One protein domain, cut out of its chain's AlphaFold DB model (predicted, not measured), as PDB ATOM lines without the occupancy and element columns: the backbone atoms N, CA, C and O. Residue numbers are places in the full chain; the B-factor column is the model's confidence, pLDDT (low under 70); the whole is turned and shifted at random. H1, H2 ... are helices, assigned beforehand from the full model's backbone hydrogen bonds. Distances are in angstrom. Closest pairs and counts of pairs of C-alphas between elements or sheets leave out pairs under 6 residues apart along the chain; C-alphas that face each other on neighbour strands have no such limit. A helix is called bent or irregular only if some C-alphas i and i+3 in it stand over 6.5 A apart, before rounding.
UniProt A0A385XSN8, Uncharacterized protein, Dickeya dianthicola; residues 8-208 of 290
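This is residues 8 to 208 of the 290 residues of an uncharacterized protein of Dickeya dianthicola (UniProt A0A385XSN8). Three long helices, H5, H6 and H7, lie side by side with H6 as the hub, and H8 slants along the last part of H6 to complete a four-helix bundle that runs up and down, each helix against the one before it. H4 crosses H6, the first arm of the bent helix H1 packs on H4, and its second arm folds with H2 into a hairpin far from the middle; little H3 sits between H2 and H6. The printed part has 201 residues, with eight named helices, H1 to H8 in order, no named strand, and the class all helix. It is compact, with a radius of gyration of the C-alphas of 19.0 A and spans of 58 by 47 by 34 A.

Find C-alpha 118 at (-46.374, -30.260, -23.772); from there H6, residues 118 to 148, runs 46.2 A to C-alpha 148 at (-16.690, -56.319, -47.754). H7, residues 150 to 178, spans 40.5 A; it has a kink of 27 degrees near residue 157 and is irregular, with C-alphas 151 and 154 7.9 A apart. H5 is residues 88 to 110, 33.2 A, and H8 residues 188 to 207, 28.4 A. H4 is residues 67 to 83, 24.3 A; H2 is residues 44 to 52, 12.1 A, and H3 residues 55 to 58, 5.1 A. H1, residues 8 to 35, was assigned as one helix by its hydrogen bonds but is bent, with C-alphas 17 and 20 7.1 A apart: arm H1a, residues 8 to 17, begins with C-alpha 8 at (-29.602, -62.726, -26.963) and spans 14.3 A, and arm H1b, residues 20 to 35, spans 23.3 A.

Start at the hub, H6. It touches H7 in a hairpin, closest at the C-alphas of Ile 146 and Arg 153, 4.5 A, and H5 in another, at Ile 91 and Leu 138, 6.2 A. Its residues 139 to 148 alone touch H8, at a steep tilt of 41 degrees, closest at the C-alphas of Leu 143 and Gly 199, 6.3 A. H4 touches H6 at a steep tilt of 63 degrees, closest at the C-alphas of Ile 72 and Asp 130, 5.8 A. H3 touches H6, closest at the C-alphas of Gln 56 and Val 123, 5.9 A. H1a touches H4, opposite ways at a shallow tilt of 12 degrees, closest at the C-alphas of Leu 11 and Tyr 77, 7.4 A. H1b and H2 form a hairpin, closest at the C-alphas of Ile 23 and Met 51, 5.3 A. H5 and H8 are apart. Every O i to N i+4 pair is within hydrogen-bond range in H1a, H1b, H2, H5 and H8, against 12 of 13 in H4, 24 of 27 in H6 and 23 of 25 in H7; H3 is too short for such a pair.

The C-alphas farthest apart, those of Gly 37 and Glu 151, are 59.9 A apart. The printed part has no cut and no long link. Look for pLDDT under 70 at residues 39 to 41 and 181 to 185; the mean of the printed part is 89.0.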
ATOM      1  N   LYS A   8     -29.846 -62.787 -28.416       87.50
ATOM      2  CA  LYS A   8     -29.602 -62.726 -26.963       87.50
ATOM      3  C   LYS A   8     -28.121 -62.480 -26.653       87.50
ATOM      4  O   LYS A   8     -27.780 -61.575 -25.897       87.50
ATOM      5  N   GLN A   9     -27.234 -63.233 -27.304       87.94
ATOM      6  CA  GLN A   9     -25.784 -63.105 -27.140       87.94
ATOM      7  C   GLN A   9     -25.256 -61.731 -27.571       87.94
ATOM      8  O   GLN A   9     -24.290 -61.237 -26.990       87.94
ATOM      9  N   PHE A  10     -25.860 -61.120 -28.593       89.50
ATOM     10  CA  PHE A  10     -25.519 -59.770 -29.029       89.50
ATOM     11  C   PHE A  10     -25.890 -58.733 -27.965       89.50
ATOM     12  O   PHE A  10     -25.023 -57.947 -27.581       89.50
ATOM     13  N   LEU A  11     -27.124 -58.765 -27.451       91.75
ATOM     14  CA  LEU A  11     -27.587 -57.812 -26.435       91.75
ATOM     15  C   LEU A  11     -26.763 -57.887 -25.150       91.75
ATOM     16  O   LEU A  11     -26.335 -56.852 -24.653       91.75
ATOM     17  N   ILE A  12     -26.469 -59.094 -24.660       92.19
ATOM     18  CA  ILE A  12     -25.654 -59.287 -23.451       92.19
ATOM     19  C   ILE A  12     -24.276 -58.642 -23.618       92.19
ATOM     20  O   ILE A  12     -23.837 -57.881 -22.760       92.19
ATOM     21  N   ASN A  13     -23.604 -58.886 -24.745       90.31
ATOM     22  CA  ASN A  13     -22.281 -58.315 -24.993       90.31
ATOM     23  C   ASN A  13     -22.324 -56.775 -25.038       90.31
ATOM     24  O   ASN A  13     -21.465 -56.110 -24.468       90.31
ATOM     25  N   ARG A  14     -23.350 -56.189 -25.668       92.31
ATOM     26  CA  ARG A  14     -23.508 -54.726 -25.721       92.31
ATOM     27  C   ARG A  14     -23.873 -54.119 -24.372       92.31
ATOM     28  O   ARG A  14     -23.349 -53.062 -24.040       92.31
ATOM     29  N   PHE A  15     -24.693 -54.806 -23.585       94.69
ATOM     30  CA  PHE A  15     -25.056 -54.385 -22.238       94.69
ATOM     31  C   PHE A  15     -23.820 -54.294 -21.334       94.69
ATOM     32  O   PHE A  15     -23.528 -53.229 -20.796       94.69
ATOM     33  N   PHE A  16     -23.032 -55.368 -21.246       95.00
ATOM     34  CA  PHE A  16     -21.819 -55.403 -20.419       95.00
ATOM     35  C   PHE A  16     -20.681 -54.519 -20.938       95.00
ATOM     36  O   PHE A  16     -19.782 -54.178 -20.174       95.00
ATOM     37  N   ARG A  17     -20.731 -54.128 -22.212       92.44
ATOM     38  CA  ARG A  17     -19.821 -53.131 -22.775       92.44
ATOM     39  C   ARG A  17     -20.142 -51.711 -22.325       92.44
ATOM     40  O   ARG A  17     -19.223 -50.925 -22.151       92.44
ATOM     41  N   ILE A  18     -21.423 -51.389 -22.161       94.50
ATOM     42  CA  ILE A  18     -21.878 -50.031 -21.857       94.50
ATOM     43  C   ILE A  18     -22.005 -49.814 -20.346       94.50
ATOM     44  O   ILE A  18     -21.359 -48.942 -19.768       94.50
ATOM     45  N   PHE A  19     -22.841 -50.617 -19.690       95.88
ATOM     46  CA  PHE A  19     -23.370 -50.290 -18.366       95.88
ATOM     47  C   PHE A  19     -22.326 -50.206 -17.243       95.88
ATOM     48  O   PHE A  19     -22.415 -49.263 -16.460       95.88
ATOM     49  N   PRO A  20     -21.324 -51.104 -17.139       96.56
ATOM     50  CA  PRO A  20     -20.375 -51.058 -16.025       96.56
ATOM     51  C   PRO A  20     -19.622 -49.727 -15.933       96.56
ATOM     52  O   PRO A  20     -19.583 -49.106 -14.872       96.56
ATOM     53  N   MET A  21     -19.072 -49.257 -17.056       96.94
ATOM     54  CA  MET A  21     -18.342 -47.991 -17.083       96.94
ATOM     55  C   MET A  21     -19.289 -46.786 -17.067       96.94
ATOM     56  O   MET A  21     -18.969 -45.784 -16.433       96.94
ATOM     57  N   LEU A  22     -20.474 -46.883 -17.685       97.31
ATOM     58  CA  LEU A  22     -21.505 -45.843 -17.593       97.31
ATOM     59  C   LEU A  22     -21.870 -45.541 -16.136       97.31
ATOM     60  O   LEU A  22     -21.836 -44.383 -15.731       97.31
ATOM     61  N   ILE A  23     -22.187 -46.569 -15.342       97.12
ATOM     62  CA  ILE A  23     -22.582 -46.402 -13.937       97.12
ATOM     63  C   ILE A  23     -21.466 -45.699 -13.161       97.12
ATOM     64  O   ILE A  23     -21.722 -44.704 -12.485       97.12
ATOM     65  N   ALA A  24     -20.220 -46.155 -13.314       97.00
ATOM     66  CA  ALA A  24     -19.072 -45.528 -12.666       97.00
ATOM     67  C   ALA A  24     -18.896 -44.057 -13.078       97.00
ATOM     68  O   ALA A  24     -18.704 -43.195 -12.223       97.00
ATOM     69  N   ALA A  25     -19.008 -43.749 -14.372       97.19
ATOM     70  CA  ALA A  25     -18.884 -42.384 -14.870       97.19
ATOM     71  C   ALA A  25     -19.996 -41.462 -14.357       97.19
ATOM     72  O   ALA A  25     -19.723 -40.310 -14.031       97.19
ATOM     73  N   VAL A  26     -21.231 -41.959 -14.235       96.44
ATOM     74  CA  VAL A  26     -22.347 -41.182 -13.675       96.44
ATOM     75  C   VAL A  26     -22.129 -40.901 -12.187       96.44
ATOM     76  O   VAL A  26     -22.382 -39.779 -11.756       96.44
ATOM     77  N   ILE A  27     -21.602 -41.860 -11.415       95.75
ATOM     78  CA  ILE A  27     -21.230 -41.635 -10.004       95.75
ATOM     79  C   ILE A  27     -20.162 -40.543  -9.903       95.75
ATOM     80  O   ILE A  27     -20.308 -39.610  -9.116       95.75
ATOM     81  N   VAL A  28     -19.112 -40.627 -10.724       95.25
ATOM     82  CA  VAL A  28     -18.046 -39.612 -10.764       95.25
ATOM     83  C   VAL A  28     -18.614 -38.243 -11.145       95.25
ATOM     84  O   VAL A  28     -18.314 -37.250 -10.487       95.25
ATOM     85  N   ALA A  29     -19.472 -38.178 -12.163       94.50
ATOM     86  CA  ALA A  29     -20.109 -36.935 -12.588       94.50
ATOM     87  C   ALA A  29     -20.999 -36.329 -11.493       94.50
ATOM     88  O   ALA A  29     -20.968 -35.113 -11.299       94.50
ATOM     89  N   ALA A  30     -21.755 -37.159 -10.766       93.81
ATOM     90  CA  ALA A  30     -22.583 -36.727  -9.644       93.81
ATOM     91  C   ALA A  30     -21.728 -36.198  -8.481       93.81
ATOM     92  O   ALA A  30     -22.022 -35.134  -7.940       93.81
ATOM     93  N   ALA A  31     -20.636 -36.889  -8.139       93.44
ATOM     94  CA  ALA A  31     -19.705 -36.454  -7.097       93.44
ATOM     95  C   ALA A  31     -19.041 -35.107  -7.438       93.44
ATOM     96  O   ALA A  31     -18.923 -34.232  -6.582       93.44
ATOM     97  N   ILE A  32     -18.656 -34.912  -8.702       92.62
ATOM     98  CA  ILE A  32     -18.074 -33.654  -9.186       92.62
ATOM     99  C   ILE A  32     -19.089 -32.510  -9.119       92.62
ATOM    100  O   ILE A  32     -18.761 -31.440  -8.612       92.62
ATOM    101  N   GLN A  33     -20.320 -32.723  -9.592       90.75
ATOM    102  CA  GLN A  33     -21.392 -31.720  -9.497       90.75
ATOM    103  C   GLN A  33     -21.679 -31.337  -8.043       90.75
ATOM    104  O   GLN A  33     -21.822 -30.155  -7.735       90.75
ATOM    105  N   TYR A  34     -21.671 -32.321  -7.140       89.62
ATOM    106  CA  TYR A  34     -21.849 -32.083  -5.714       89.62
ATOM    107  C   TYR A  34     -20.738 -31.178  -5.170       89.62
ATOM    108  O   TYR A  34     -21.011 -30.230  -4.441       89.62
ATOM    109  N   GLN A  35     -19.488 -31.406  -5.580       88.31
ATOM    110  CA  GLN A  35     -18.352 -30.580  -5.171       88.31
ATOM    111  C   GLN A  35     -18.388 -29.152  -5.742       88.31
ATOM    112  O   GLN A  35     -17.805 -28.243  -5.150       88.31
ATOM    113  N   PHE A  36     -19.054 -28.939  -6.878       86.50
ATOM    114  CA  PHE A  36     -19.294 -27.605  -7.437       86.50
ATOM    115  C   PHE A  36     -20.450 -26.851  -6.763       86.50
ATOM    116  O   PHE A  36     -20.683 -25.694  -7.103       86.50
ATOM    117  N   GLY A  37     -21.145 -27.466  -5.804       78.00
ATOM    118  CA  GLY A  37     -22.258 -26.841  -5.089       78.00
ATOM    119  C   GLY A  37     -23.585 -26.870  -5.849       78.00
ATOM    120  O   GLY A  37     -24.546 -26.234  -5.419       78.00
ATOM    121  N   ASP A  38     -23.674 -27.620  -6.954       75.38
ATOM    122  CA  ASP A  38     -24.896 -27.740  -7.756       75.38
ATOM    123  C   ASP A  38     -25.868 -28.772  -7.150       75.38
ATOM    124  O   ASP A  38     -26.263 -29.766  -7.755       75.38
ATOM    125  N   HIS A  39     -26.208 -28.574  -5.876       66.94
ATOM    126  CA  HIS A  39     -27.023 -29.513  -5.103       66.94
ATOM    127  C   HIS A  39     -28.489 -29.540  -5.559       66.94
ATOM    128  O   HIS A  39     -29.159 -30.559  -5.420       66.94
ATOM    129  N   LEU A  40     -28.986 -28.432  -6.119       60.38
ATOM    130  CA  LEU A  40     -30.375 -28.294  -6.570       60.38
ATOM    131  C   LEU A  40     -30.655 -29.081  -7.859       60.38
ATOM    132  O   LEU A  40     -31.788 -29.507  -8.079       60.38
ATOM    133  N   SER A  41     -29.639 -29.306  -8.697       68.38
ATOM    134  CA  SER A  41     -29.766 -30.092  -9.929       68.38
ATOM    135  C   SER A  41     -29.519 -31.595  -9.712       68.38
ATOM    136  O   SER A  41     -29.864 -32.414 -10.570       68.38
ATOM    137  N   LEU A  42     -28.977 -31.988  -8.555       80.94
ATOM    138  CA  LEU A  42     -28.640 -33.368  -8.212       80.94
ATOM    139  C   LEU A  42     -29.763 -34.070  -7.437       80.94
ATOM    140  O   LEU A  42     -29.739 -34.186  -6.215       80.94
ATOM    141  N   SER A  43     -30.730 -34.620  -8.171       88.00
ATOM    142  CA  SER A  43     -31.706 -35.570  -7.624       88.00
ATOM    143  C   SER A  43     -31.253 -37.015  -7.834       88.00
ATOM    144  O   SER A  43     -30.703 -37.358  -8.884       88.00
ATOM    145  N   ILE A  44     -31.570 -37.896  -6.879       90.06
ATOM    146  CA  ILE A  44     -31.404 -39.356  -7.016       90.06
ATOM    147  C   ILE A  44     -32.123 -39.860  -8.276       90.06
ATOM    148  O   ILE A  44     -31.601 -40.724  -8.979       90.06
ATOM    149  N   GLY A  45     -33.275 -39.265  -8.613       90.88
ATOM    150  CA  GLY A  45     -34.001 -39.562  -9.849       90.88
ATOM    151  C   GLY A  45     -33.177 -39.259 -11.103       90.88
ATOM    152  O   GLY A  45     -33.139 -40.079 -12.015       90.88
ATOM    153  N   ASN A  46     -32.437 -38.146 -11.123       90.88
ATOM    154  CA  ASN A  46     -31.596 -37.758 -12.262       90.88
ATOM    155  C   ASN A  46     -30.454 -38.759 -12.459       90.88
ATOM    156  O   ASN A  46     -30.253 -39.263 -13.565       90.88
ATOM    157  N   VAL A  47     -29.769 -39.095 -11.360       93.94
ATOM    158  CA  VAL A  47     -28.638 -40.031 -11.342       93.94
ATOM    159  C   VAL A  47     -29.080 -41.413 -11.826       93.94
ATOM    160  O   VAL A  47     -28.473 -41.965 -12.747       93.94
ATOM    161  N   LEU A  48     -30.163 -41.953 -11.258       94.75
ATOM    162  CA  LEU A  48     -30.686 -43.266 -11.641       94.75
ATOM    163  C   LEU A  48     -31.190 -43.279 -13.085       94.75
ATOM    164  O   LEU A  48     -30.864 -44.204 -13.831       94.75
ATOM    165  N   SER A  49     -31.905 -42.238 -13.517       93.31
ATOM    166  CA  SER A  49     -32.346 -42.129 -14.910       93.31
ATOM    167  C   SER A  49     -31.174 -42.092 -15.890       93.31
ATOM    168  O   SER A  49     -31.250 -42.715 -16.949       93.31
ATOM    169  N   THR A  50     -30.064 -41.437 -15.535       94.44
ATOM    170  CA  THR A  50     -28.851 -41.405 -16.373       94.44
ATOM    171  C   THR A  50     -28.108 -42.732 -16.377       94.44
ATOM    172  O   THR A  50     -27.670 -43.168 -17.442       94.44
ATOM    173  N   MET A  51     -28.038 -43.436 -15.247       95.00
ATOM    174  CA  MET A  51     -27.487 -44.796 -15.197       95.00
ATOM    175  C   MET A  51     -28.301 -45.794 -16.028       95.00
ATOM    176  O   MET A  51     -27.732 -46.704 -16.627       95.00
ATOM    177  N   MET A  52     -29.625 -45.624 -16.070       94.38
ATOM    178  CA  MET A  52     -30.540 -46.507 -16.796       94.38
ATOM    179  C   MET A  52     -30.791 -46.092 -18.250       94.38
ATOM    180  O   MET A  52     -31.457 -46.832 -18.971       94.38
ATOM    181  N   LEU A  53     -30.259 -44.947 -18.698       93.50
ATOM    182  CA  LEU A  53     -30.516 -44.375 -20.028       93.50
ATOM    183  C   LEU A  53     -32.004 -44.043 -20.273       93.50
ATOM    184  O   LEU A  53     -32.503 -44.162 -21.394       93.50
ATOM    185  N   THR A  54     -32.726 -43.617 -19.231       92.00
ATOM    186  CA  THR A  54     -34.179 -43.350 -19.261       92.00
ATOM    187  C   THR A  54     -34.550 -41.871 -19.106       92.00
ATOM    188  O   THR A  54     -35.736 -41.539 -19.035       92.00
ATOM    189  N   ASN A  55     -33.577 -40.948 -19.095       89.88
ATOM    190  CA  ASN A  55     -33.824 -39.503 -18.938       89.88
ATOM    191  C   ASN A  55     -34.835 -38.943 -19.941       89.88
ATOM    192  O   ASN A  55     -35.701 -38.159 -19.569       89.88
ATOM    193  N   GLN A  56     -34.772 -39.377 -21.202       86.12
ATOM    194  CA  GLN A  56     -35.706 -38.906 -22.225       86.12
ATOM    195  C   GLN A  56     -37.162 -39.294 -21.941       86.12
ATOM    196  O   GLN A  56     -38.055 -38.570 -22.356       86.12
ATOM    197  N   PHE A  57     -37.410 -40.405 -21.237       86.06
ATOM    198  CA  PHE A  57     -38.762 -40.849 -20.881       86.06
ATOM    199  C   PHE A  57     -39.236 -40.254 -19.556       86.06
ATOM    200  O   PHE A  57     -40.413 -39.951 -19.400       86.06
ATOM    201  N   THR A  58     -38.318 -40.090 -18.603       85.44
ATOM    202  CA  THR A  58     -38.623 -39.579 -17.258       85.44
ATOM    203  C   THR A  58     -38.655 -38.052 -17.188       85.44
ATOM    204  O   THR A  58     -39.204 -37.498 -16.243       85.44
ATOM    205  N   GLY A  59     -38.071 -37.358 -18.169       82.88
ATOM    206  CA  GLY A  59     -37.976 -35.897 -18.195       82.88
ATOM    207  C   GLY A  59     -36.910 -35.320 -17.258       82.88
ATOM    208  O   GLY A  59     -36.736 -34.103 -17.221       82.88
ATOM    209  N   TYR A  60     -36.179 -36.167 -16.528       86.25
ATOM    210  CA  TYR A  60     -35.098 -35.738 -15.647       86.25
ATOM    211  C   TYR A  60     -33.872 -35.258 -16.441       86.25
ATOM    212  O   TYR A  60     -33.492 -35.913 -17.422       86.25
ATOM    213  N   PRO A  61     -33.202 -34.167 -16.019       87.50
ATOM    214  CA  PRO A  61     -31.986 -33.691 -16.668       87.50
ATOM    215  C   PRO A  61     -30.861 -34.732 -16.589       87.50
ATOM    216  O   PRO A  61     -30.819 -35.576 -15.692       87.50
ATOM    217  N   LEU A  62     -29.949 -34.680 -17.561       89.44
ATOM    218  CA  LEU A  62     -28.815 -35.597 -17.648       89.44
ATOM    219  C   LEU A  62     -27.761 -35.231 -16.602       89.44
ATOM    220  O   LEU A  62     -27.156 -34.167 -16.697       89.44
ATOM    221  N   THR A  63     -27.465 -36.147 -15.677       91.06
ATOM    222  CA  THR A  63     -26.316 -35.993 -14.764       91.06
ATOM    223  C   THR A  63     -24.995 -36.018 -15.530       91.06
ATOM    224  O   THR A  63     -24.030 -35.368 -15.145       91.06
ATOM    225  N   LEU A  64     -24.933 -36.761 -16.633       91.69
ATOM    226  CA  LEU A  64     -23.761 -36.834 -17.493       91.69
ATOM    227  C   LEU A  64     -24.170 -36.461 -18.915       91.69
ATOM    228  O   LEU A  64     -24.808 -37.248 -19.611       91.69
ATOM    229  N   GLY A  65     -23.790 -35.256 -19.350       88.88
ATOM    230  CA  GLY A  65     -24.233 -34.689 -20.626       88.88
ATOM    231  C   GLY A  65     -23.965 -35.609 -21.815       88.88
ATOM    232  O   GLY A  65     -24.867 -35.852 -22.605       88.88
ATOM    233  N   VAL A  66     -22.778 -36.219 -21.895       92.19
ATOM    234  CA  VAL A  66     -22.372 -37.111 -23.003       92.19
ATOM    235  C   VAL A  66     -23.269 -38.347 -23.183       92.19
ATOM    236  O   VAL A  66     -23.224 -39.008 -24.218       92.19
ATOM    237  N   VAL A  67     -24.136 -38.673 -22.225       93.19
ATOM    238  CA  VAL A  67     -25.044 -39.824 -22.326       93.19
ATOM    239  C   VAL A  67     -26.055 -39.687 -23.474       93.19
ATOM    240  O   VAL A  67     -26.575 -40.698 -23.944       93.19
ATOM    241  N   TRP A  68     -26.286 -38.479 -24.005       90.56
ATOM    242  CA  TRP A  68     -27.209 -38.282 -25.127       90.56
ATOM    243  C   TRP A  68     -26.876 -39.140 -26.359       90.56
ATOM    244  O   TRP A  68     -27.772 -39.799 -26.880       90.56
ATOM    245  N   THR A  69     -25.610 -39.230 -26.789       91.75
ATOM    246  CA  THR A  69     -25.249 -40.085 -27.942       91.75
ATOM    247  C   THR A  69     -25.321 -41.573 -27.594       91.75
ATOM    248  O   THR A  69     -25.661 -42.398 -28.439       91.75
ATOM    249  N   LEU A  70     -25.052 -41.920 -26.334       94.12
ATOM    250  CA  LEU A  70     -25.075 -43.296 -25.850       94.12
ATOM    251  C   LEU A  70     -26.503 -43.857 -25.841       94.12
ATOM    252  O   LEU A  70     -26.709 -45.025 -26.164       94.12
ATOM    253  N   MET A  71     -27.503 -43.020 -25.540       93.62
ATOM    254  CA  MET A  71     -28.917 -43.384 -25.697       93.62
ATOM    255  C   MET A  71     -29.245 -43.737 -27.154       93.62
ATOM    256  O   MET A  71     -29.944 -44.721 -27.408       93.62
ATOM    257  N   ILE A  72     -28.701 -42.987 -28.118       93.81
ATOM    258  CA  ILE A  72     -28.868 -43.262 -29.552       93.81
ATOM    259  C   ILE A  72     -28.206 -44.598 -29.917       93.81
ATOM    260  O   ILE A  72     -28.827 -45.429 -30.585       93.81
ATOM    261  N   GLU A  73     -26.979 -44.840 -29.447       94.50
ATOM    262  CA  GLU A  73     -26.255 -46.102 -29.656       94.50
ATOM    263  C   GLU A  73     -27.039 -47.301 -29.097       94.50
ATOM    264  O   GLU A  73     -27.225 -48.311 -29.785       94.50
ATOM    265  N   PHE A  74     -27.572 -47.178 -27.879       94.19
ATOM    266  CA  PHE A  74     -28.376 -48.220 -27.246       94.19
ATOM    267  C   PHE A  74     -29.654 -48.527 -28.040       94.19
ATOM    268  O   PHE A  74     -29.942 -49.692 -28.332       94.19
ATOM    269  N   LYS A  75     -30.393 -47.499 -28.476       94.25
ATOM    270  CA  LYS A  75     -31.578 -47.676 -29.331       94.25
ATOM    271  C   LYS A  75     -31.229 -48.308 -30.681       94.25
ATOM    272  O   LYS A  75     -31.971 -49.161 -31.170       94.25
ATOM    273  N   PHE A  76     -30.084 -47.959 -31.264       94.25
ATOM    274  CA  PHE A  76     -29.610 -48.602 -32.487       94.25
ATOM    275  C   PHE A  76     -29.305 -50.088 -32.275       94.25
ATOM    276  O   PHE A  76     -29.633 -50.911 -33.128       94.25
ATOM    277  N   TYR A  77     -28.760 -50.481 -31.121       93.00
ATOM    278  CA  TYR A  77     -28.596 -51.900 -30.795       93.00
ATOM    279  C   TYR A  77     -29.923 -52.650 -30.699       93.00
ATOM    280  O   TYR A  77     -30.004 -53.789 -31.175       93.00
ATOM    281  N   LEU A  78     -30.969 -52.019 -30.163       93.56
ATOM    282  CA  LEU A  78     -32.318 -52.584 -30.188       93.56
ATOM    283  C   LEU A  78     -32.817 -52.731 -31.631       93.56
ATOM    284  O   LEU A  78     -33.211 -53.833 -32.020       93.56
ATOM    285  N   LEU A  79     -32.697 -51.684 -32.455       93.06
ATOM    286  CA  LEU A  79     -33.065 -51.713 -33.877       93.06
ATOM    287  C   LEU A  79     -32.378 -52.869 -34.623       93.06
ATOM    288  O   LEU A  79     -33.038 -53.662 -35.294       93.06
ATOM    289  N   ILE A  80     -31.060 -53.021 -34.468       91.25
ATOM    290  CA  ILE A  80     -30.308 -54.112 -35.102       91.25
ATOM    291  C   ILE A  80     -30.734 -55.483 -34.568       91.25
ATOM    292  O   ILE A  80     -30.786 -56.449 -35.333       91.25
ATOM    293  N   THR A  81     -31.084 -55.587 -33.286       91.38
ATOM    294  CA  THR A  81     -31.581 -56.839 -32.702       91.38
ATOM    295  C   THR A  81     -32.910 -57.264 -33.325       91.38
ATOM    296  O   THR A  81     -33.068 -58.445 -33.654       91.38
ATOM    297  N   PHE A  82     -33.825 -56.318 -33.557       91.12
ATOM    298  CA  PHE A  82     -35.092 -56.571 -34.250       91.12
ATOM    299  C   PHE A  82     -34.880 -56.933 -35.725       91.12
ATOM    300  O   PHE A  82     -35.392 -57.953 -36.192       91.12
ATOM    301  N   LEU A  83     -34.063 -56.161 -36.450       89.38
ATOM    302  CA  LEU A  83     -33.781 -56.403 -37.871       89.38
ATOM    303  C   LEU A  83     -33.020 -57.718 -38.109       89.38
ATOM    304  O   LEU A  83     -33.154 -58.356 -39.160       89.38
ATOM    305  N   GLY A  84     -32.211 -58.162 -37.149       87.38
ATOM    306  CA  GLY A  84     -31.400 -59.360 -37.299       87.38
ATOM    307  C   GLY A  84     -30.176 -59.127 -38.192       87.38
ATOM    308  O   GLY A  84     -29.526 -58.083 -38.172       87.38
ATOM    309  N   ARG A  85     -29.838 -60.122 -39.023       86.44
ATOM    310  CA  ARG A  85     -28.764 -59.978 -40.020       86.44
ATOM    311  C   ARG A  85     -29.106 -58.845 -40.994       86.44
ATOM    312  O   ARG A  85     -30.095 -58.958 -41.721       86.44
ATOM    313  N   ILE A  86     -28.289 -57.792 -40.978       86.62
ATOM    314  CA  ILE A  86     -28.426 -56.602 -41.823       86.62
ATOM    315  C   ILE A  86     -28.144 -56.974 -43.282       86.62
ATOM    316  O   ILE A  86     -27.143 -57.623 -43.585       86.62
ATOM    317  N   ASN A  87     -29.024 -56.539 -44.176       90.50
ATOM    318  CA  ASN A  87     -28.850 -56.556 -45.624       90.50
ATOM    319  C   ASN A  87     -29.382 -55.230 -46.198       90.50
ATOM    320  O   ASN A  87     -30.002 -54.449 -45.474       90.50
ATOM    321  N   CYS A  88     -29.160 -54.984 -47.488       91.69
ATOM    322  CA  CYS A  88     -29.598 -53.754 -48.150       91.69
ATOM    323  C   CYS A  88     -31.106 -53.492 -47.989       91.69
ATOM    324  O   CYS A  88     -31.499 -52.394 -47.611       91.69
ATOM    325  N   ALA A  89     -31.945 -54.519 -48.169       93.12
ATOM    326  CA  ALA A  89     -33.398 -54.398 -48.032       93.12
ATOM    327  C   ALA A  89     -33.831 -53.963 -46.622       93.12
ATOM    328  O   ALA A  89     -34.689 -53.101 -46.476       93.12
ATOM    329  N   LYS A  90     -33.211 -54.511 -45.572       94.00
ATOM    330  CA  LYS A  90     -33.506 -54.147 -44.178       94.00
ATOM    331  C   LYS A  90     -33.001 -52.764 -43.811       94.00
ATOM    332  O   LYS A  90     -33.652 -52.102 -43.014       94.00
ATOM    333  N   ILE A  91     -31.872 -52.334 -44.381       94.31
ATOM    334  CA  ILE A  91     -31.402 -50.952 -44.232       94.31
ATOM    335  C   ILE A  91     -32.459 -50.007 -44.808       94.31
ATOM    336  O   ILE A  91     -32.922 -49.123 -44.098       94.31
ATOM    337  N   LEU A  92     -32.906 -50.246 -46.045       94.75
ATOM    338  CA  LEU A  92     -33.931 -49.418 -46.685       94.75
ATOM    339  C   LEU A  92     -35.275 -49.478 -45.954       94.75
ATOM    340  O   LEU A  92     -35.902 -48.443 -45.767       94.75
ATOM    341  N   CYS A  93     -35.693 -50.658 -45.492       95.62
ATOM    342  CA  CYS A  93     -36.910 -50.822 -44.700       95.62
ATOM    343  C   CYS A  93     -36.833 -50.029 -43.387       95.62
ATOM    344  O   CYS A  93     -37.763 -49.298 -43.069       95.62
ATOM    345  N   ALA A  94     -35.714 -50.101 -42.661       95.50
ATOM    346  CA  ALA A  94     -35.517 -49.322 -41.441       95.50
ATOM    347  C   ALA A  94     -35.530 -47.811 -41.718       95.50
ATOM    348  O   ALA A  94     -36.199 -47.068 -41.003       95.50
ATOM    349  N   SER A  95     -34.853 -47.366 -42.782       95.44
ATOM    350  CA  SER A  95     -34.866 -45.966 -43.219       95.44
ATOM    351  C   SER A  95     -36.275 -45.491 -43.586       95.44
ATOM    352  O   SER A  95     -36.674 -44.396 -43.195       95.44
ATOM    353  N   ALA A  96     -37.049 -46.324 -44.285       95.12
ATOM    354  CA  ALA A  96     -38.433 -46.035 -44.643       95.12
ATOM    355  C   ALA A  96     -39.331 -45.948 -43.402       95.12
ATOM    356  O   ALA A  96     -40.057 -44.974 -43.260       95.12
ATOM    357  N   VAL A  97     -39.228 -46.901 -42.467       95.62
ATOM    358  CA  VAL A  97     -39.990 -46.884 -41.206       95.62
ATOM    359  C   VAL A  97     -39.681 -45.627 -40.393       95.62
ATOM    360  O   VAL A  97     -40.607 -44.968 -39.931       95.62
ATOM    361  N   ILE A  98     -38.406 -45.250 -40.259       95.25
ATOM    362  CA  ILE A  98     -38.003 -44.010 -39.576       95.25
ATOM    363  C   ILE A  98     -38.652 -42.786 -40.235       95.25
ATOM    364  O   ILE A  98     -39.196 -41.924 -39.543       95.25
ATOM    365  N   LEU A  99     -38.633 -42.719 -41.568       94.31
ATOM    366  CA  LEU A  99     -39.247 -41.620 -42.304       94.31
ATOM    367  C   LEU A  99     -40.777 -41.600 -42.135       94.31
ATOM    368  O   LEU A  99     -41.356 -40.535 -41.930       94.31
ATOM    369  N   THR A 100     -41.435 -42.761 -42.153       94.69
ATOM    370  CA  THR A 100     -42.879 -42.889 -41.904       94.69
ATOM    371  C   THR A 100     -43.253 -42.436 -40.493       94.69
ATOM    372  O   THR A 100     -44.237 -41.717 -40.334       94.69
ATOM    373  N   LEU A 101     -42.463 -42.792 -39.475       94.19
ATOM    374  CA  LEU A 101     -42.680 -42.333 -38.098       94.19
ATOM    375  C   LEU A 101     -42.563 -40.807 -37.981       94.19
ATOM    376  O   LEU A 101     -43.349 -40.191 -37.261       94.19
ATOM    377  N   LEU A 102     -41.646 -40.180 -38.726       93.19
ATOM    378  CA  LEU A 102     -41.567 -38.720 -38.793       93.19
ATOM    379  C   LEU A 102     -42.804 -38.107 -39.463       93.19
ATOM    380  O   LEU A 102     -43.352 -37.135 -38.949       93.19
ATOM    381  N   PHE A 103     -43.271 -38.667 -40.581       93.12
ATOM    382  CA  PHE A 103     -44.500 -38.190 -41.224       93.12
ATOM    383  C   PHE A 103     -45.721 -38.314 -40.309       93.12
ATOM    384  O   PHE A 103     -46.509 -37.371 -40.220       93.12
ATOM    385  N   LEU A 104     -45.845 -39.433 -39.591       92.94
ATOM    386  CA  LEU A 104     -46.888 -39.623 -38.586       92.94
ATOM    387  C   LEU A 104     -46.798 -38.548 -37.497       92.94
ATOM    388  O   LEU A 104     -47.805 -37.917 -37.182       92.94
ATOM    389  N   GLN A 105     -45.596 -38.282 -36.979       91.44
ATOM    390  CA  GLN A 105     -45.387 -37.247 -35.968       91.44
ATOM    391  C   GLN A 105     -45.792 -35.856 -36.470       91.44
ATOM    392  O   GLN A 105     -46.469 -35.121 -35.754       91.44
ATOM    393  N   ILE A 106     -45.431 -35.503 -37.706       90.62
ATOM    394  CA  ILE A 106     -45.835 -34.233 -38.326       90.62
ATOM    395  C   ILE A 106     -47.364 -34.138 -38.410       90.62
ATOM    396  O   ILE A 106     -47.927 -33.083 -38.112       90.62
ATOM    397  N   GLY A 107     -48.042 -35.226 -38.785       90.31
ATOM    398  CA  GLY A 107     -49.505 -35.296 -38.806       90.31
ATOM    399  C   GLY A 107     -50.125 -35.083 -37.422       90.31
ATOM    400  O   GLY A 107     -51.021 -34.253 -37.276       90.31
ATOM    401  N   LEU A 108     -49.608 -35.762 -36.394       90.56
ATOM    402  CA  LEU A 108     -50.081 -35.630 -35.010       90.56
ATOM    403  C   LEU A 108     -49.905 -34.208 -34.462       90.56
ATOM    404  O   LEU A 108     -50.808 -33.676 -33.816       90.56
ATOM    405  N   VAL A 109     -48.769 -33.571 -34.753       88.88
ATOM    406  CA  VAL A 109     -48.500 -32.183 -34.350       88.88
ATOM    407  C   VAL A 109     -49.452 -31.216 -35.046       88.88
ATOM    408  O   VAL A 109     -50.039 -30.362 -34.387       88.88
ATOM    409  N   ARG A 110     -49.660 -31.372 -36.360       88.12
ATOM    410  CA  ARG A 110     -50.582 -30.526 -37.138       88.12
ATOM    411  C   ARG A 110     -52.033 -30.658 -36.693       88.12
ATOM    412  O   ARG A 110     -52.742 -29.662 -36.667       88.12
ATOM    413  N   ASN A 111     -52.446 -31.861 -36.304       88.94
ATOM    414  CA  ASN A 111     -53.786 -32.124 -35.783       88.94
ATOM    415  C   ASN A 111     -53.965 -31.666 -34.323       88.94
ATOM    416  O   ASN A 111     -55.014 -31.909 -33.734       88.94
ATOM    417  N   GLY A 112     -52.951 -31.043 -33.711       85.19
ATOM    418  CA  GLY A 112     -53.033 -30.541 -32.342       85.19
ATOM    419  C   GLY A 112     -53.070 -31.633 -31.269       85.19
ATOM    420  O   GLY A 112     -53.427 -31.336 -30.131       85.19
ATOM    421  N   ALA A 113     -52.669 -32.875 -31.579       84.50
ATOM    422  CA  ALA A 113     -52.743 -34.009 -30.648       84.50
ATOM    423  C   ALA A 113     -51.929 -33.792 -29.356       84.50
ATOM    424  O   ALA A 113     -52.255 -34.344 -28.310       84.50
ATOM    425  N   TYR A 114     -50.884 -32.961 -29.419       83.94
ATOM    426  CA  TYR A 114     -50.022 -32.639 -28.279       83.94
ATOM    427  C   TYR A 114     -50.389 -31.336 -27.552       83.94
ATOM    428  O   TYR A 114     -49.695 -30.958 -26.609       83.94
ATOM    429  N   SER A 115     -51.470 -30.657 -27.953       78.19
ATOM    430  CA  SER A 115     -51.911 -29.392 -27.337       78.19
ATOM    431  C   SER A 115     -52.194 -29.527 -25.836       78.19
ATOM    432  O   SER A 115     -51.943 -28.604 -25.069       78.19
ATOM    433  N   THR A 116     -52.639 -30.705 -25.403       74.44
ATOM    434  CA  THR A 116     -52.987 -31.015 -24.012       74.44
ATOM    435  C   THR A 116     -51.801 -31.481 -23.163       74.44
ATOM    436  O   THR A 116     -51.905 -31.498 -21.939       74.44
ATOM    437  N   SER A 117     -50.667 -31.862 -23.767       82.94
ATOM    438  CA  SER A 117     -49.511 -32.399 -23.030       82.94
ATOM    439  C   SER A 117     -48.158 -31.971 -23.631       82.94
ATOM    440  O   SER A 117     -47.500 -32.729 -24.353       82.94
ATOM    441  N   PRO A 118     -47.657 -30.770 -23.276       81.81
ATOM    442  CA  PRO A 118     -46.374 -30.260 -23.772       81.81
ATOM    443  C   PRO A 118     -45.171 -31.151 -23.428       81.81
ATOM    444  O   PRO A 118     -44.181 -31.176 -24.159       81.81
ATOM    445  N   GLN A 119     -45.240 -31.899 -22.322       83.31
ATOM    446  CA  GLN A 119     -44.192 -32.845 -21.926       83.31
ATOM    447  C   GLN A 119     -44.086 -34.015 -22.912       83.31
ATOM    448  O   GLN A 119     -42.989 -34.316 -23.378       83.31
ATOM    449  N   THR A 120     -45.217 -34.603 -23.312       84.12
ATOM    450  CA  THR A 120     -45.271 -35.667 -24.325       84.12
ATOM    451  C   THR A 120     -44.641 -35.201 -25.633       84.12
ATOM    452  O   THR A 120     -43.829 -35.914 -26.219       84.12
ATOM    453  N   MET A 121     -44.931 -33.965 -26.052       85.81
ATOM    454  CA  MET A 121     -44.331 -33.379 -27.253       85.81
ATOM    455  C   MET A 121     -42.800 -33.340 -27.175       85.81
ATOM    456  O   MET A 121     -42.128 -33.712 -28.136       85.81
ATOM    457  N   LYS A 122     -42.236 -32.927 -26.030       84.69
ATOM    458  CA  LYS A 122     -40.778 -32.887 -25.822       84.69
ATOM    459  C   LYS A 122     -40.153 -34.279 -25.925       84.69
ATOM    460  O   LYS A 122     -39.155 -34.439 -26.625       84.69
ATOM    461  N   VAL A 123     -40.753 -35.276 -25.272       86.12
ATOM    462  CA  VAL A 123     -40.270 -36.668 -25.297       86.12
ATOM    463  C   VAL A 123     -40.285 -37.217 -26.721       86.12
ATOM    464  O   VAL A 123     -39.266 -37.708 -27.209       86.12
ATOM    465  N   VAL A 124     -41.414 -37.087 -27.422       87.31
ATOM    466  CA  VAL A 124     -41.546 -37.614 -28.784       87.31
ATOM    467  C   VAL A 124     -40.594 -36.896 -29.739       87.31
ATOM    468  O   VAL A 124     -39.899 -37.558 -30.507       87.31
ATOM    469  N   ASN A 125     -40.469 -35.570 -29.649       87.69
ATOM    470  CA  ASN A 125     -39.523 -34.821 -30.478       87.69
ATOM    471  C   ASN A 125     -38.067 -35.235 -30.215       87.69
ATOM    472  O   ASN A 125     -37.298 -35.340 -31.168       87.69
ATOM    473  N   SER A 126     -37.691 -35.540 -28.966       86.50
ATOM    474  CA  SER A 126     -36.356 -36.070 -28.648       86.50
ATOM    475  C   SER A 126     -36.119 -37.448 -29.270       86.50
ATOM    476  O   SER A 126     -35.042 -37.702 -29.803       86.50
ATOM    477  N   ILE A 127     -37.108 -38.345 -29.237       87.56
ATOM    478  CA  ILE A 127     -36.993 -39.684 -29.841       87.56
ATOM    479  C   ILE A 127     -36.865 -39.583 -31.364       87.56
ATOM    480  O   ILE A 127     -36.030 -40.259 -31.965       87.56
ATOM    481  N   ILE A 128     -37.668 -38.717 -31.979       88.25
ATOM    482  CA  ILE A 128     -37.609 -38.423 -33.411       88.25
ATOM    483  C   ILE A 128     -36.238 -37.836 -33.759       88.25
ATOM    484  O   ILE A 128     -35.594 -38.279 -34.707       88.25
ATOM    485  N   HIS A 129     -35.709 -36.910 -32.968       85.19
ATOM    486  CA  HIS A 129     -34.363 -36.387 -33.193       85.19
ATOM    487  C   HIS A 129     -33.295 -37.502 -33.214       85.19
ATOM    488  O   HIS A 129     -32.472 -37.555 -34.130       85.19
ATOM    489  N   ASP A 130     -33.368 -38.464 -32.289       89.88
ATOM    490  CA  ASP A 130     -32.429 -39.593 -32.220       89.88
ATOM    491  C   ASP A 130     -32.465 -40.499 -33.463       89.88
ATOM    492  O   ASP A 130     -31.428 -41.028 -33.876       89.88
ATOM    493  N   PHE A 131     -33.629 -40.672 -34.104       89.94
ATOM    494  CA  PHE A 131     -33.728 -41.465 -35.335       89.94
ATOM    495  C   PHE A 131     -32.913 -40.876 -36.490       89.94
ATOM    496  O   PHE A 131     -32.378 -41.635 -37.302       89.94
ATOM    497  N   GLY A 132     -32.738 -39.549 -36.529       88.12
ATOM    498  CA  GLY A 132     -31.860 -38.897 -37.501       88.12
ATOM    499  C   GLY A 132     -30.424 -39.430 -37.425       88.12
ATOM    500  O   GLY A 132     -29.818 -39.749 -38.446       88.12
ATOM    501  N   PHE A 133     -29.892 -39.629 -36.218       89.19
ATOM    502  CA  PHE A 133     -28.556 -40.206 -36.019       89.19
ATOM    503  C   PHE A 133     -28.506 -41.713 -36.295       89.19
ATOM    504  O   PHE A 133     -27.467 -42.240 -36.699       89.19
ATOM    505  N   MET A 134     -29.619 -42.430 -36.146       92.88
ATOM    506  CA  MET A 134     -29.674 -43.843 -36.541       92.88
ATOM    507  C   MET A 134     -29.564 -44.026 -38.053       92.88
ATOM    508  O   MET A 134     -28.902 -44.968 -38.491       92.88
ATOM    509  N   LEU A 135     -30.125 -43.110 -38.851       92.00
ATOM    510  CA  LEU A 135     -29.936 -43.107 -40.307       92.00
ATOM    511  C   LEU A 135     -28.445 -42.992 -40.681       92.00
ATOM    512  O   LEU A 135     -27.986 -43.699 -41.577       92.00
ATOM    513  N   PHE A 136     -27.650 -42.208 -39.942       89.38
ATOM    514  CA  PHE A 136     -26.191 -42.180 -40.121       89.38
ATOM    515  C   PHE A 136     -25.520 -43.523 -39.839       89.38
ATOM    516  O   PHE A 136     -24.659 -43.970 -40.600       89.38
ATOM    517  N   MET A 137     -25.915 -44.204 -38.763       92.44
ATOM    518  CA  MET A 137     -25.376 -45.530 -38.447       92.44
ATOM    519  C   MET A 137     -25.774 -46.583 -39.499       92.44
ATOM    520  O   MET A 137     -25.007 -47.510 -39.795       92.44
ATOM    521  N   LEU A 138     -26.941 -46.420 -40.130       93.94
ATOM    522  CA  LEU A 138     -27.358 -47.222 -41.280       93.94
ATOM    523  C   LEU A 138     -26.505 -46.941 -42.530       93.94
ATOM    524  O   LEU A 138     -26.123 -47.898 -43.208       93.94
ATOM    525  N   CYS A 139     -26.101 -45.689 -42.789       92.94
ATOM    526  CA  CYS A 139     -25.116 -45.368 -43.835       92.94
ATOM    527  C   CYS A 139     -23.789 -46.110 -43.611       92.94
ATOM    528  O   CYS A 139     -23.258 -46.728 -44.536       92.94
ATOM    529  N   GLY A 140     -23.285 -46.142 -42.371       92.38
ATOM    530  CA  GLY A 140     -22.093 -46.925 -42.020       92.38
ATOM    531  C   GLY A 140     -22.264 -48.428 -42.280       92.38
ATOM    532  O   GLY A 140     -21.353 -49.100 -42.769       92.38
ATOM    533  N   SER A 141     -23.466 -48.958 -42.039       91.94
ATOM    534  CA  SER A 141     -23.803 -50.352 -42.352       91.94
ATOM    535  C   SER A 141     -23.813 -50.626 -43.863       91.94
ATOM    536  O   SER A 141     -23.350 -51.684 -44.291       91.94
ATOM    537  N   ALA A 142     -24.287 -49.677 -44.677       93.44
ATOM    538  CA  ALA A 142     -24.237 -49.769 -46.136       93.44
ATOM    539  C   ALA A 142     -22.790 -49.708 -46.662       93.44
ATOM    540  O   ALA A 142     -22.404 -50.559 -47.464       93.44
ATOM    541  N   LEU A 143     -21.959 -48.790 -46.148       94.25
ATOM    542  CA  LEU A 143     -20.524 -48.706 -46.469       94.25
ATOM    543  C   LEU A 143     -19.787 -50.017 -46.168       94.25
ATOM    544  O   LEU A 143     -18.996 -50.498 -46.981       94.25
ATOM    545  N   TRP A 144     -20.102 -50.650 -45.037       92.19
ATOM    546  CA  TRP A 144     -19.542 -51.954 -44.693       92.19
ATOM    547  C   TRP A 144     -19.900 -53.047 -45.716       92.19
ATOM    548  O   TRP A 144     -19.048 -53.884 -46.027       92.19
ATOM    549  N   ILE A 145     -21.122 -53.040 -46.268       91.44
ATOM    550  CA  ILE A 145     -21.539 -53.980 -47.327       91.44
ATOM    551  C   ILE A 145     -20.751 -53.716 -48.617       91.44
ATOM    552  O   ILE A 145     -20.205 -54.663 -49.179       91.44
ATOM    553  N   ILE A 146     -20.642 -52.451 -49.044       92.62
ATOM    554  CA  ILE A 146     -19.922 -52.031 -50.264       92.62
ATOM    555  C   ILE A 146     -18.471 -52.535 -50.261       92.62
ATOM    556  O   ILE A 146     -17.975 -53.039 -51.272       92.62
ATOM    557  N   ILE A 147     -17.792 -52.395 -49.120       91.06
ATOM    558  CA  ILE A 147     -16.362 -52.697 -48.994       91.06
ATOM    559  C   ILE A 147     -16.111 -54.202 -48.860       91.06
ATOM    560  O   ILE A 147     -15.163 -54.722 -49.457       91.06
ATOM    561  N   ASN A 148     -16.948 -54.917 -48.102       89.12
ATOM    562  CA  ASN A 148     -16.690 -56.319 -47.754       89.12
ATOM    563  C   ASN A 148     -17.374 -57.342 -48.670       89.12
ATOM    564  O   ASN A 148     -16.973 -58.499 -48.654       89.12
ATOM    565  N   HIS A 149     -18.367 -56.949 -49.477       87.50
ATOM    566  CA  HIS A 149     -19.082 -57.857 -50.384       87.50
ATOM    567  C   HIS A 149     -19.030 -57.323 -51.822       87.50
ATOM    568  O   HIS A 149     -19.868 -56.512 -52.219       87.50
ATOM    569  N   SER A 150     -18.052 -57.784 -52.609       81.06
ATOM    570  CA  SER A 150     -17.824 -57.341 -53.998       81.06
ATOM    571  C   SER A 150     -19.055 -57.523 -54.890       81.06
ATOM    572  O   SER A 150     -19.425 -56.593 -55.600       81.06
ATOM    573  N   GLU A 151     -19.738 -58.664 -54.784       87.56
ATOM    574  CA  GLU A 151     -20.942 -58.994 -55.567       87.56
ATOM    575  C   GLU A 151     -22.114 -58.034 -55.320       87.56
ATOM    576  O   GLU A 151     -22.977 -57.850 -56.173       87.56
ATOM    577  N   ARG A 152     -22.160 -57.390 -54.146       88.00
ATOM    578  CA  ARG A 152     -23.261 -56.504 -53.734       88.00
ATOM    579  C   ARG A 152     -22.871 -55.034 -53.751       88.00
ATOM    580  O   ARG A 152     -23.594 -54.214 -53.188       88.00
ATOM    581  N   ARG A 153     -21.748 -54.682 -54.383       89.69
ATOM    582  CA  ARG A 153     -21.208 -53.317 -54.363       89.69
ATOM    583  C   ARG A 153     -22.189 -52.294 -54.930       89.69
ATOM    584  O   ARG A 153     -22.427 -51.280 -54.282       89.69
ATOM    585  N   LEU A 154     -22.798 -52.583 -56.084       92.19
ATOM    586  CA  LEU A 154     -23.778 -51.691 -56.712       92.19
ATOM    587  C   LEU A 154     -25.017 -51.512 -55.825       92.19
ATOM    588  O   LEU A 154     -25.398 -50.389 -55.512       92.19
ATOM    589  N   VAL A 155     -25.595 -52.616 -55.342       93.12
ATOM    590  CA  VAL A 155     -26.771 -52.590 -54.454       93.12
ATOM    591  C   VAL A 155     -26.461 -51.850 -53.148       93.12
ATOM    592  O   VAL A 155     -27.285 -51.082 -52.655       93.12
ATOM    593  N   GLY A 156     -25.265 -52.043 -52.588       92.38
ATOM    594  CA  GLY A 156     -24.781 -51.319 -51.414       92.38
ATOM    595  C   GLY A 156     -24.633 -49.818 -51.668       92.38
ATOM    596  O   GLY A 156     -25.079 -49.029 -50.838       92.38
ATOM    597  N   ALA A 157     -24.078 -49.419 -52.816       93.50
ATOM    598  CA  ALA A 157     -23.926 -48.015 -53.202       93.50
ATOM    599  C   ALA A 157     -25.285 -47.328 -53.387       93.50
ATOM    600  O   ALA A 157     -25.511 -46.260 -52.823       93.50
ATOM    601  N   VAL A 158     -26.225 -47.982 -54.076       94.88
ATOM    602  CA  VAL A 158     -27.610 -47.503 -54.198       94.88
ATOM    603  C   VAL A 158     -28.263 -47.384 -52.819       94.88
ATOM    604  O   VAL A 158     -28.885 -46.372 -52.517       94.88
ATOM    605  N   THR A 159     -28.067 -48.369 -51.939       94.62
ATOM    606  CA  THR A 159     -28.603 -48.336 -50.566       94.62
ATOM    607  C   THR A 159     -28.044 -47.166 -49.755       94.62
ATOM    608  O   THR A 159     -28.795 -46.501 -49.040       94.62
ATOM    609  N   LEU A 160     -26.739 -46.901 -49.863       94.44
ATOM    610  CA  LEU A 160     -26.086 -45.766 -49.214       94.44
ATOM    611  C   LEU A 160     -26.658 -44.441 -49.728       94.44
ATOM    612  O   LEU A 160     -27.064 -43.610 -48.921       94.44
ATOM    613  N   LEU A 161     -26.742 -44.269 -51.051       93.94
ATOM    614  CA  LEU A 161     -27.297 -43.065 -51.675       93.94
ATOM    615  C   LEU A 161     -28.747 -42.823 -51.245       93.94
ATOM    616  O   LEU A 161     -29.075 -41.726 -50.804       93.94
ATOM    617  N   LEU A 162     -29.598 -43.851 -51.292       94.62
ATOM    618  CA  LEU A 162     -30.988 -43.751 -50.845       94.62
ATOM    619  C   LEU A 162     -31.088 -43.395 -49.358       94.62
ATOM    620  O   LEU A 162     -31.906 -42.560 -48.986       94.62
ATOM    621  N   THR A 163     -30.240 -43.972 -48.503       93.44
ATOM    622  CA  THR A 163     -30.246 -43.664 -47.062       93.44
ATOM    623  C   THR A 163     -29.785 -42.227 -46.790       93.44
ATOM    624  O   THR A 163     -30.378 -41.547 -45.954       93.44
ATOM    625  N   LEU A 164     -28.795 -41.723 -47.537       92.31
ATOM    626  CA  LEU A 164     -28.376 -40.319 -47.479       92.31
ATOM    627  C   LEU A 164     -29.489 -39.374 -47.950       92.31
ATOM    628  O   LEU A 164     -29.731 -38.346 -47.317       92.31
ATOM    629  N   ILE A 165     -30.204 -39.719 -49.024       92.69
ATOM    630  CA  ILE A 165     -31.362 -38.946 -49.493       92.69
ATOM    631  C   ILE A 165     -32.446 -38.916 -48.410       92.69
ATOM    632  O   ILE A 165     -32.906 -37.834 -48.045       92.69
ATOM    633  N   VAL A 166     -32.795 -40.073 -47.834       93.50
ATOM    634  CA  VAL A 166     -33.770 -40.168 -46.734       93.50
ATOM    635  C   VAL A 166     -33.348 -39.303 -45.551       93.50
ATOM    636  O   VAL A 166     -34.181 -38.570 -45.028       93.50
ATOM    637  N   TYR A 167     -32.070 -39.310 -45.164       91.50
ATOM    638  CA  TYR A 167     -31.570 -38.435 -44.105       91.50
ATOM    639  C   TYR A 167     -31.757 -36.945 -44.435       91.50
ATOM    640  O   TYR A 167     -32.195 -36.171 -43.585       91.50
ATOM    641  N   ASN A 168     -31.452 -36.512 -45.663       90.31
ATOM    642  CA  ASN A 168     -31.608 -35.102 -46.038       90.31
ATOM    643  C   ASN A 168     -33.086 -34.681 -46.085       90.31
ATOM    644  O   ASN A 168     -33.409 -33.582 -45.631       90.31
ATOM    645  N   ILE A 169     -33.980 -35.560 -46.554       91.75
ATOM    646  CA  ILE A 169     -35.436 -35.355 -46.479       91.75
ATOM    647  C   ILE A 169     -35.873 -35.255 -45.013       91.75
ATOM    648  O   ILE A 169     -36.582 -34.322 -44.644       91.75
ATOM    649  N   TYR A 170     -35.410 -36.176 -44.169       91.00
ATOM    650  CA  TYR A 170     -35.701 -36.207 -42.739       91.00
ATOM    651  C   TYR A 170     -35.312 -34.891 -42.055       91.00
ATOM    652  O   TYR A 170     -36.140 -34.249 -41.411       91.00
ATOM    653  N   ARG A 171     -34.070 -34.440 -42.271       88.19
ATOM    654  CA  ARG A 171     -33.553 -33.168 -41.748       88.19
ATOM    655  C   ARG A 171     -34.398 -31.986 -42.220       88.19
ATOM    656  O   ARG A 171     -34.789 -31.154 -41.407       88.19
ATOM    657  N   TYR A 172     -34.696 -31.921 -43.520       89.25
ATOM    658  CA  TYR A 172     -35.522 -30.860 -44.097       89.25
ATOM    659  C   TYR A 172     -36.904 -30.790 -43.435       89.25
ATOM    660  O   TYR A 172     -37.378 -29.704 -43.104       89.25
ATOM    661  N   LEU A 173     -37.540 -31.941 -43.210       90.62
ATOM    662  CA  LEU A 173     -38.844 -32.028 -42.558       90.62
ATOM    663  C   LEU A 173     -38.784 -31.617 -41.078       90.62
ATOM    664  O   LEU A 173     -39.641 -30.853 -40.634       90.62
ATOM    665  N   CYS A 174     -37.771 -32.051 -40.323       88.00
ATOM    666  CA  CYS A 174     -37.592 -31.637 -38.927       88.00
ATOM    667  C   CYS A 174     -37.442 -30.114 -38.788       88.00
ATOM    668  O   CYS A 174     -38.123 -29.506 -37.964       88.00
ATOM    669  N   ILE A 175     -36.615 -29.490 -39.629       86.38
ATOM    670  CA  ILE A 175     -36.372 -28.044 -39.562       86.38
ATOM    671  C   ILE A 175     -37.614 -27.274 -40.029       86.38
ATOM    672  O   ILE A 175     -38.162 -26.465 -39.286       86.38
ATOM    673  N   ASN A 176     -38.112 -27.560 -41.234       87.44
ATOM    674  CA  ASN A 176     -39.106 -26.700 -41.886       87.44
ATOM    675  C   ASN A 176     -40.560 -27.018 -41.530       87.44
ATOM    676  O   ASN A 176     -41.436 -26.183 -41.751       87.44
ATOM    677  N   LYS A 177     -40.861 -28.235 -41.058       86.44
ATOM    678  CA  LYS A 177     -42.239 -28.630 -40.711       86.44
ATOM    679  C   LYS A 177     -42.477 -28.747 -39.216       86.44
ATOM    680  O   LYS A 177     -43.620 -28.585 -38.804       86.44
ATOM    681  N   MET A 178     -41.437 -29.022 -38.435       81.69
ATOM    682  CA  MET A 178     -41.551 -29.215 -36.988       81.69
ATOM    683  C   MET A 178     -40.884 -28.101 -36.175       81.69
ATOM    684  O   MET A 178     -41.054 -28.077 -34.961       81.69
ATOM    685  N   GLY A 179     -40.108 -27.206 -36.807       78.94
ATOM    686  CA  GLY A 179     -39.324 -26.189 -36.093       78.94
ATOM    687  C   GLY A 179     -38.269 -26.794 -35.160       78.94
ATOM    688  O   GLY A 179     -37.782 -26.128 -34.249       78.94
ATOM    689  N   ILE A 180     -37.931 -28.075 -35.349       76.88
ATOM    690  CA  ILE A 180     -36.894 -28.751 -34.577       76.88
ATOM    691  C   ILE A 180     -35.572 -28.350 -35.215       76.88
ATOM    692  O   ILE A 180     -35.129 -28.946 -36.199       76.88
ATOM    693  N   HIS A 181     -34.954 -27.314 -34.658       68.62
ATOM    694  CA  HIS A 181     -33.587 -26.962 -34.999       68.62
ATOM    695  C   HIS A 181     -32.669 -28.057 -34.461       68.62
ATOM    696  O   HIS A 181     -32.506 -28.208 -33.248       68.62
ATOM    697  N   LEU A 182     -32.090 -28.846 -35.368       64.81
ATOM    698  CA  LEU A 182     -30.963 -29.696 -35.016       64.81
ATOM    699  C   LEU A 182     -29.846 -28.740 -34.594       64.81
ATOM    700  O   LEU A 182     -29.348 -27.973 -35.407       64.81
ATOM    701  N   SER A 183     -29.487 -28.753 -33.313       56.69
ATOM    702  CA  SER A 183     -28.478 -27.874 -32.700       56.69
ATOM    703  C   SER A 183     -27.078 -28.004 -33.314       56.69
ATOM    704  O   SER A 183     -26.178 -27.238 -32.981       56.69
ATOM    705  N   GLN A 184     -26.891 -28.973 -34.207       63.59
ATOM    706  CA  GLN A 184     -25.706 -29.154 -35.024       63.59
ATOM    707  C   GLN A 184     -26.118 -29.027 -36.493       63.59
ATOM    708  O   GLN A 184     -26.987 -29.773 -36.951       63.59
ATOM    709  N   ASP A 185     -25.469 -28.119 -37.230       63.19
ATOM    710  CA  ASP A 185     -25.650 -27.924 -38.674       63.19
ATOM    711  C   ASP A 185     -25.074 -29.108 -39.463       63.19
ATOM    712  O   ASP A 185     -24.052 -29.033 -40.153       63.19
ATOM    713  N   ILE A 186     -25.725 -30.262 -39.335       70.81
ATOM    714  CA  ILE A 186     -25.351 -31.477 -40.039       70.81
ATOM    715  C   ILE A 186     -25.805 -31.339 -41.490       70.81
ATOM    716  O   ILE A 186     -26.881 -31.793 -41.884       70.81
ATOM    717  N   ASN A 187     -24.970 -30.692 -42.296       78.31
ATOM    718  CA  ASN A 187     -25.209 -30.431 -43.712       78.31
ATOM    719  C   ASN A 187     -24.742 -31.587 -44.601       78.31
ATOM    720  O   ASN A 187     -24.045 -32.502 -44.158       78.31
ATOM    721  N   PHE A 188     -25.106 -31.541 -45.883       80.38
ATOM    722  CA  PHE A 188     -24.676 -32.546 -46.862       80.38
ATOM    723  C   PHE A 188     -23.146 -32.725 -46.883       80.38
ATOM    724  O   PHE A 188     -22.654 -33.850 -46.877       80.38
ATOM    725  N   SER A 189     -22.387 -31.628 -46.788       83.62
ATOM    726  CA  SER A 189     -20.920 -31.667 -46.740       83.62
ATOM    727  C   SER A 189     -20.394 -32.468 -45.548       83.62
ATOM    728  O   SER A 189     -19.498 -33.292 -45.708       83.62
ATOM    729  N   THR A 190     -20.987 -32.293 -44.361       84.06
ATOM    730  CA  THR A 190     -20.588 -33.054 -43.163       84.06
ATOM    731  C   THR A 190     -20.854 -34.550 -43.337       84.06
ATOM    732  O   THR A 190     -20.007 -35.368 -42.988       84.06
ATOM    733  N   GLN A 191     -21.977 -34.922 -43.964       82.69
ATOM    734  CA  GLN A 191     -22.298 -36.321 -44.263       82.69
ATOM    735  C   GLN A 191     -21.288 -36.943 -45.217       82.69
ATOM    736  O   GLN A 191     -20.862 -38.080 -45.005       82.69
ATOM    737  N   LEU A 192     -20.922 -36.205 -46.267       85.88
ATOM    738  CA  LEU A 192     -19.959 -36.662 -47.256       85.88
ATOM    739  C   LEU A 192     -18.594 -36.880 -46.603       85.88
ATOM    740  O   LEU A 192     -18.038 -37.967 -46.725       85.88
ATOM    741  N   ILE A 193     -18.100 -35.897 -45.844       90.00
ATOM    742  CA  ILE A 193     -16.813 -35.979 -45.141       90.00
ATOM    743  C   ILE A 193     -16.795 -37.176 -44.183       90.00
ATOM    744  O   ILE A 193     -15.884 -37.999 -44.249       90.00
ATOM    745  N   VAL A 194     -17.820 -37.330 -43.338       89.31
ATOM    746  CA  VAL A 194     -17.896 -38.450 -42.384       89.31
ATOM    747  C   VAL A 194     -17.982 -39.796 -43.108       89.31
ATOM    748  O   VAL A 194     -17.300 -40.741 -42.716       89.31
ATOM    749  N   SER A 195     -18.765 -39.893 -44.186       88.88
ATOM    750  CA  SER A 195     -18.881 -41.125 -44.979       88.88
ATOM    751  C   SER A 195     -17.564 -41.495 -45.662       88.88
ATOM    752  O   SER A 195     -17.209 -42.673 -45.699       88.88
ATOM    753  N   LEU A 196     -16.821 -40.504 -46.163       91.19
ATOM    754  CA  LEU A 196     -15.503 -40.695 -46.766       91.19
ATOM    755  C   LEU A 196     -14.471 -41.134 -45.729       91.19
ATOM    756  O   LEU A 196     -13.790 -42.131 -45.952       91.19
ATOM    757  N   ILE A 197     -14.391 -40.452 -44.582       93.50
ATOM    758  CA  ILE A 197     -13.478 -40.821 -43.488       93.50
ATOM    759  C   ILE A 197     -13.797 -42.233 -42.992       93.50
ATOM    760  O   ILE A 197     -12.904 -43.067 -42.865       93.50
ATOM    761  N   PHE A 198     -15.074 -42.541 -42.760       92.56
ATOM    762  CA  PHE A 198     -15.484 -43.867 -42.307       92.56
ATOM    763  C   PHE A 198     -15.192 -44.949 -43.357       92.56
ATOM    764  O   PHE A 198     -14.685 -46.020 -43.019       92.56
ATOM    765  N   GLY A 199     -15.454 -44.663 -44.636       92.00
ATOM    766  CA  GLY A 199     -15.098 -45.536 -45.752       92.00
ATOM    767  C   GLY A 199     -13.590 -45.780 -45.839       92.00
ATOM    768  O   GLY A 199     -13.171 -46.927 -45.978       92.00
ATOM    769  N   LEU A 200     -12.775 -44.735 -45.672       91.81
ATOM    770  CA  LEU A 200     -11.317 -44.829 -45.630       91.81
ATOM    771  C   LEU A 200     -10.856 -45.723 -44.476       91.81
ATOM    772  O   LEU A 200     -10.071 -46.638 -44.704       91.81
ATOM    773  N   CYS A 201     -11.389 -45.536 -43.267       89.00
ATOM    774  CA  CYS A 201     -11.078 -46.390 -42.117       89.00
ATOM    775  C   CYS A 201     -11.403 -47.869 -42.388       89.00
ATOM    776  O   CYS A 201     -10.610 -48.749 -42.053       89.00
ATOM    777  N   LEU A 202     -12.541 -48.155 -43.028       89.00
ATOM    778  CA  LEU A 202     -12.918 -49.518 -43.411       89.00
ATOM    779  C   LEU A 202     -12.008 -50.101 -44.506       89.00
ATOM    780  O   LEU A 202     -11.713 -51.296 -44.476       89.00
ATOM    781  N   LEU A 203     -11.555 -49.285 -45.461       89.69
ATOM    782  CA  LEU A 203     -10.596 -49.705 -46.488       89.69
ATOM    783  C   LEU A 203      -9.219 -49.989 -45.883       89.69
ATOM    784  O   LEU A 203      -8.643 -51.036 -46.173       89.69
ATOM    785  N   VAL A 204      -8.728 -49.113 -45.002       87.25
ATOM    786  CA  VAL A 204      -7.473 -49.319 -44.264       87.25
ATOM    787  C   VAL A 204      -7.548 -50.615 -43.466       87.25
ATOM    788  O   VAL A 204      -6.653 -51.442 -43.580       87.25
ATOM    789  N   GLN A 205      -8.649 -50.856 -42.749       84.25
ATOM    790  CA  GLN A 205      -8.851 -52.109 -42.018       84.25
ATOM    791  C   GLN A 205      -8.838 -53.346 -42.933       84.25
ATOM    792  O   GLN A 205      -8.382 -54.410 -42.511       84.25
ATOM    793  N   LYS A 206      -9.367 -53.235 -44.157       85.00
ATOM    794  CA  LYS A 206      -9.446 -54.349 -45.108       85.00
ATOM    795  C   LYS A 206      -8.089 -54.700 -45.724       85.00
ATOM    796  O   LYS A 206      -7.807 -55.883 -45.881       85.00
ATOM    797  N   TYR A 207      -7.294 -53.701 -46.106       84.88
ATOM    798  CA  TYR A 207      -6.028 -53.909 -46.824       84.88
ATOM    799  C   TYR A 207      -4.796 -53.948 -45.917       84.88
ATOM    800  O   TYR A 207      -3.808 -54.577 -46.277       84.88
ATOM    801  N   PHE A 208      -4.859 -53.324 -44.740       80.88
ATOM    802  CA  PHE A 208      -3.793 -53.324 -43.740       80.88
ATOM    803  C   PHE A 208      -4.307 -53.968 -42.445       80.88
ATOM    804  O   PHE A 208      -4.655 -53.258 -41.492       80.88
TER     805      PHE A 208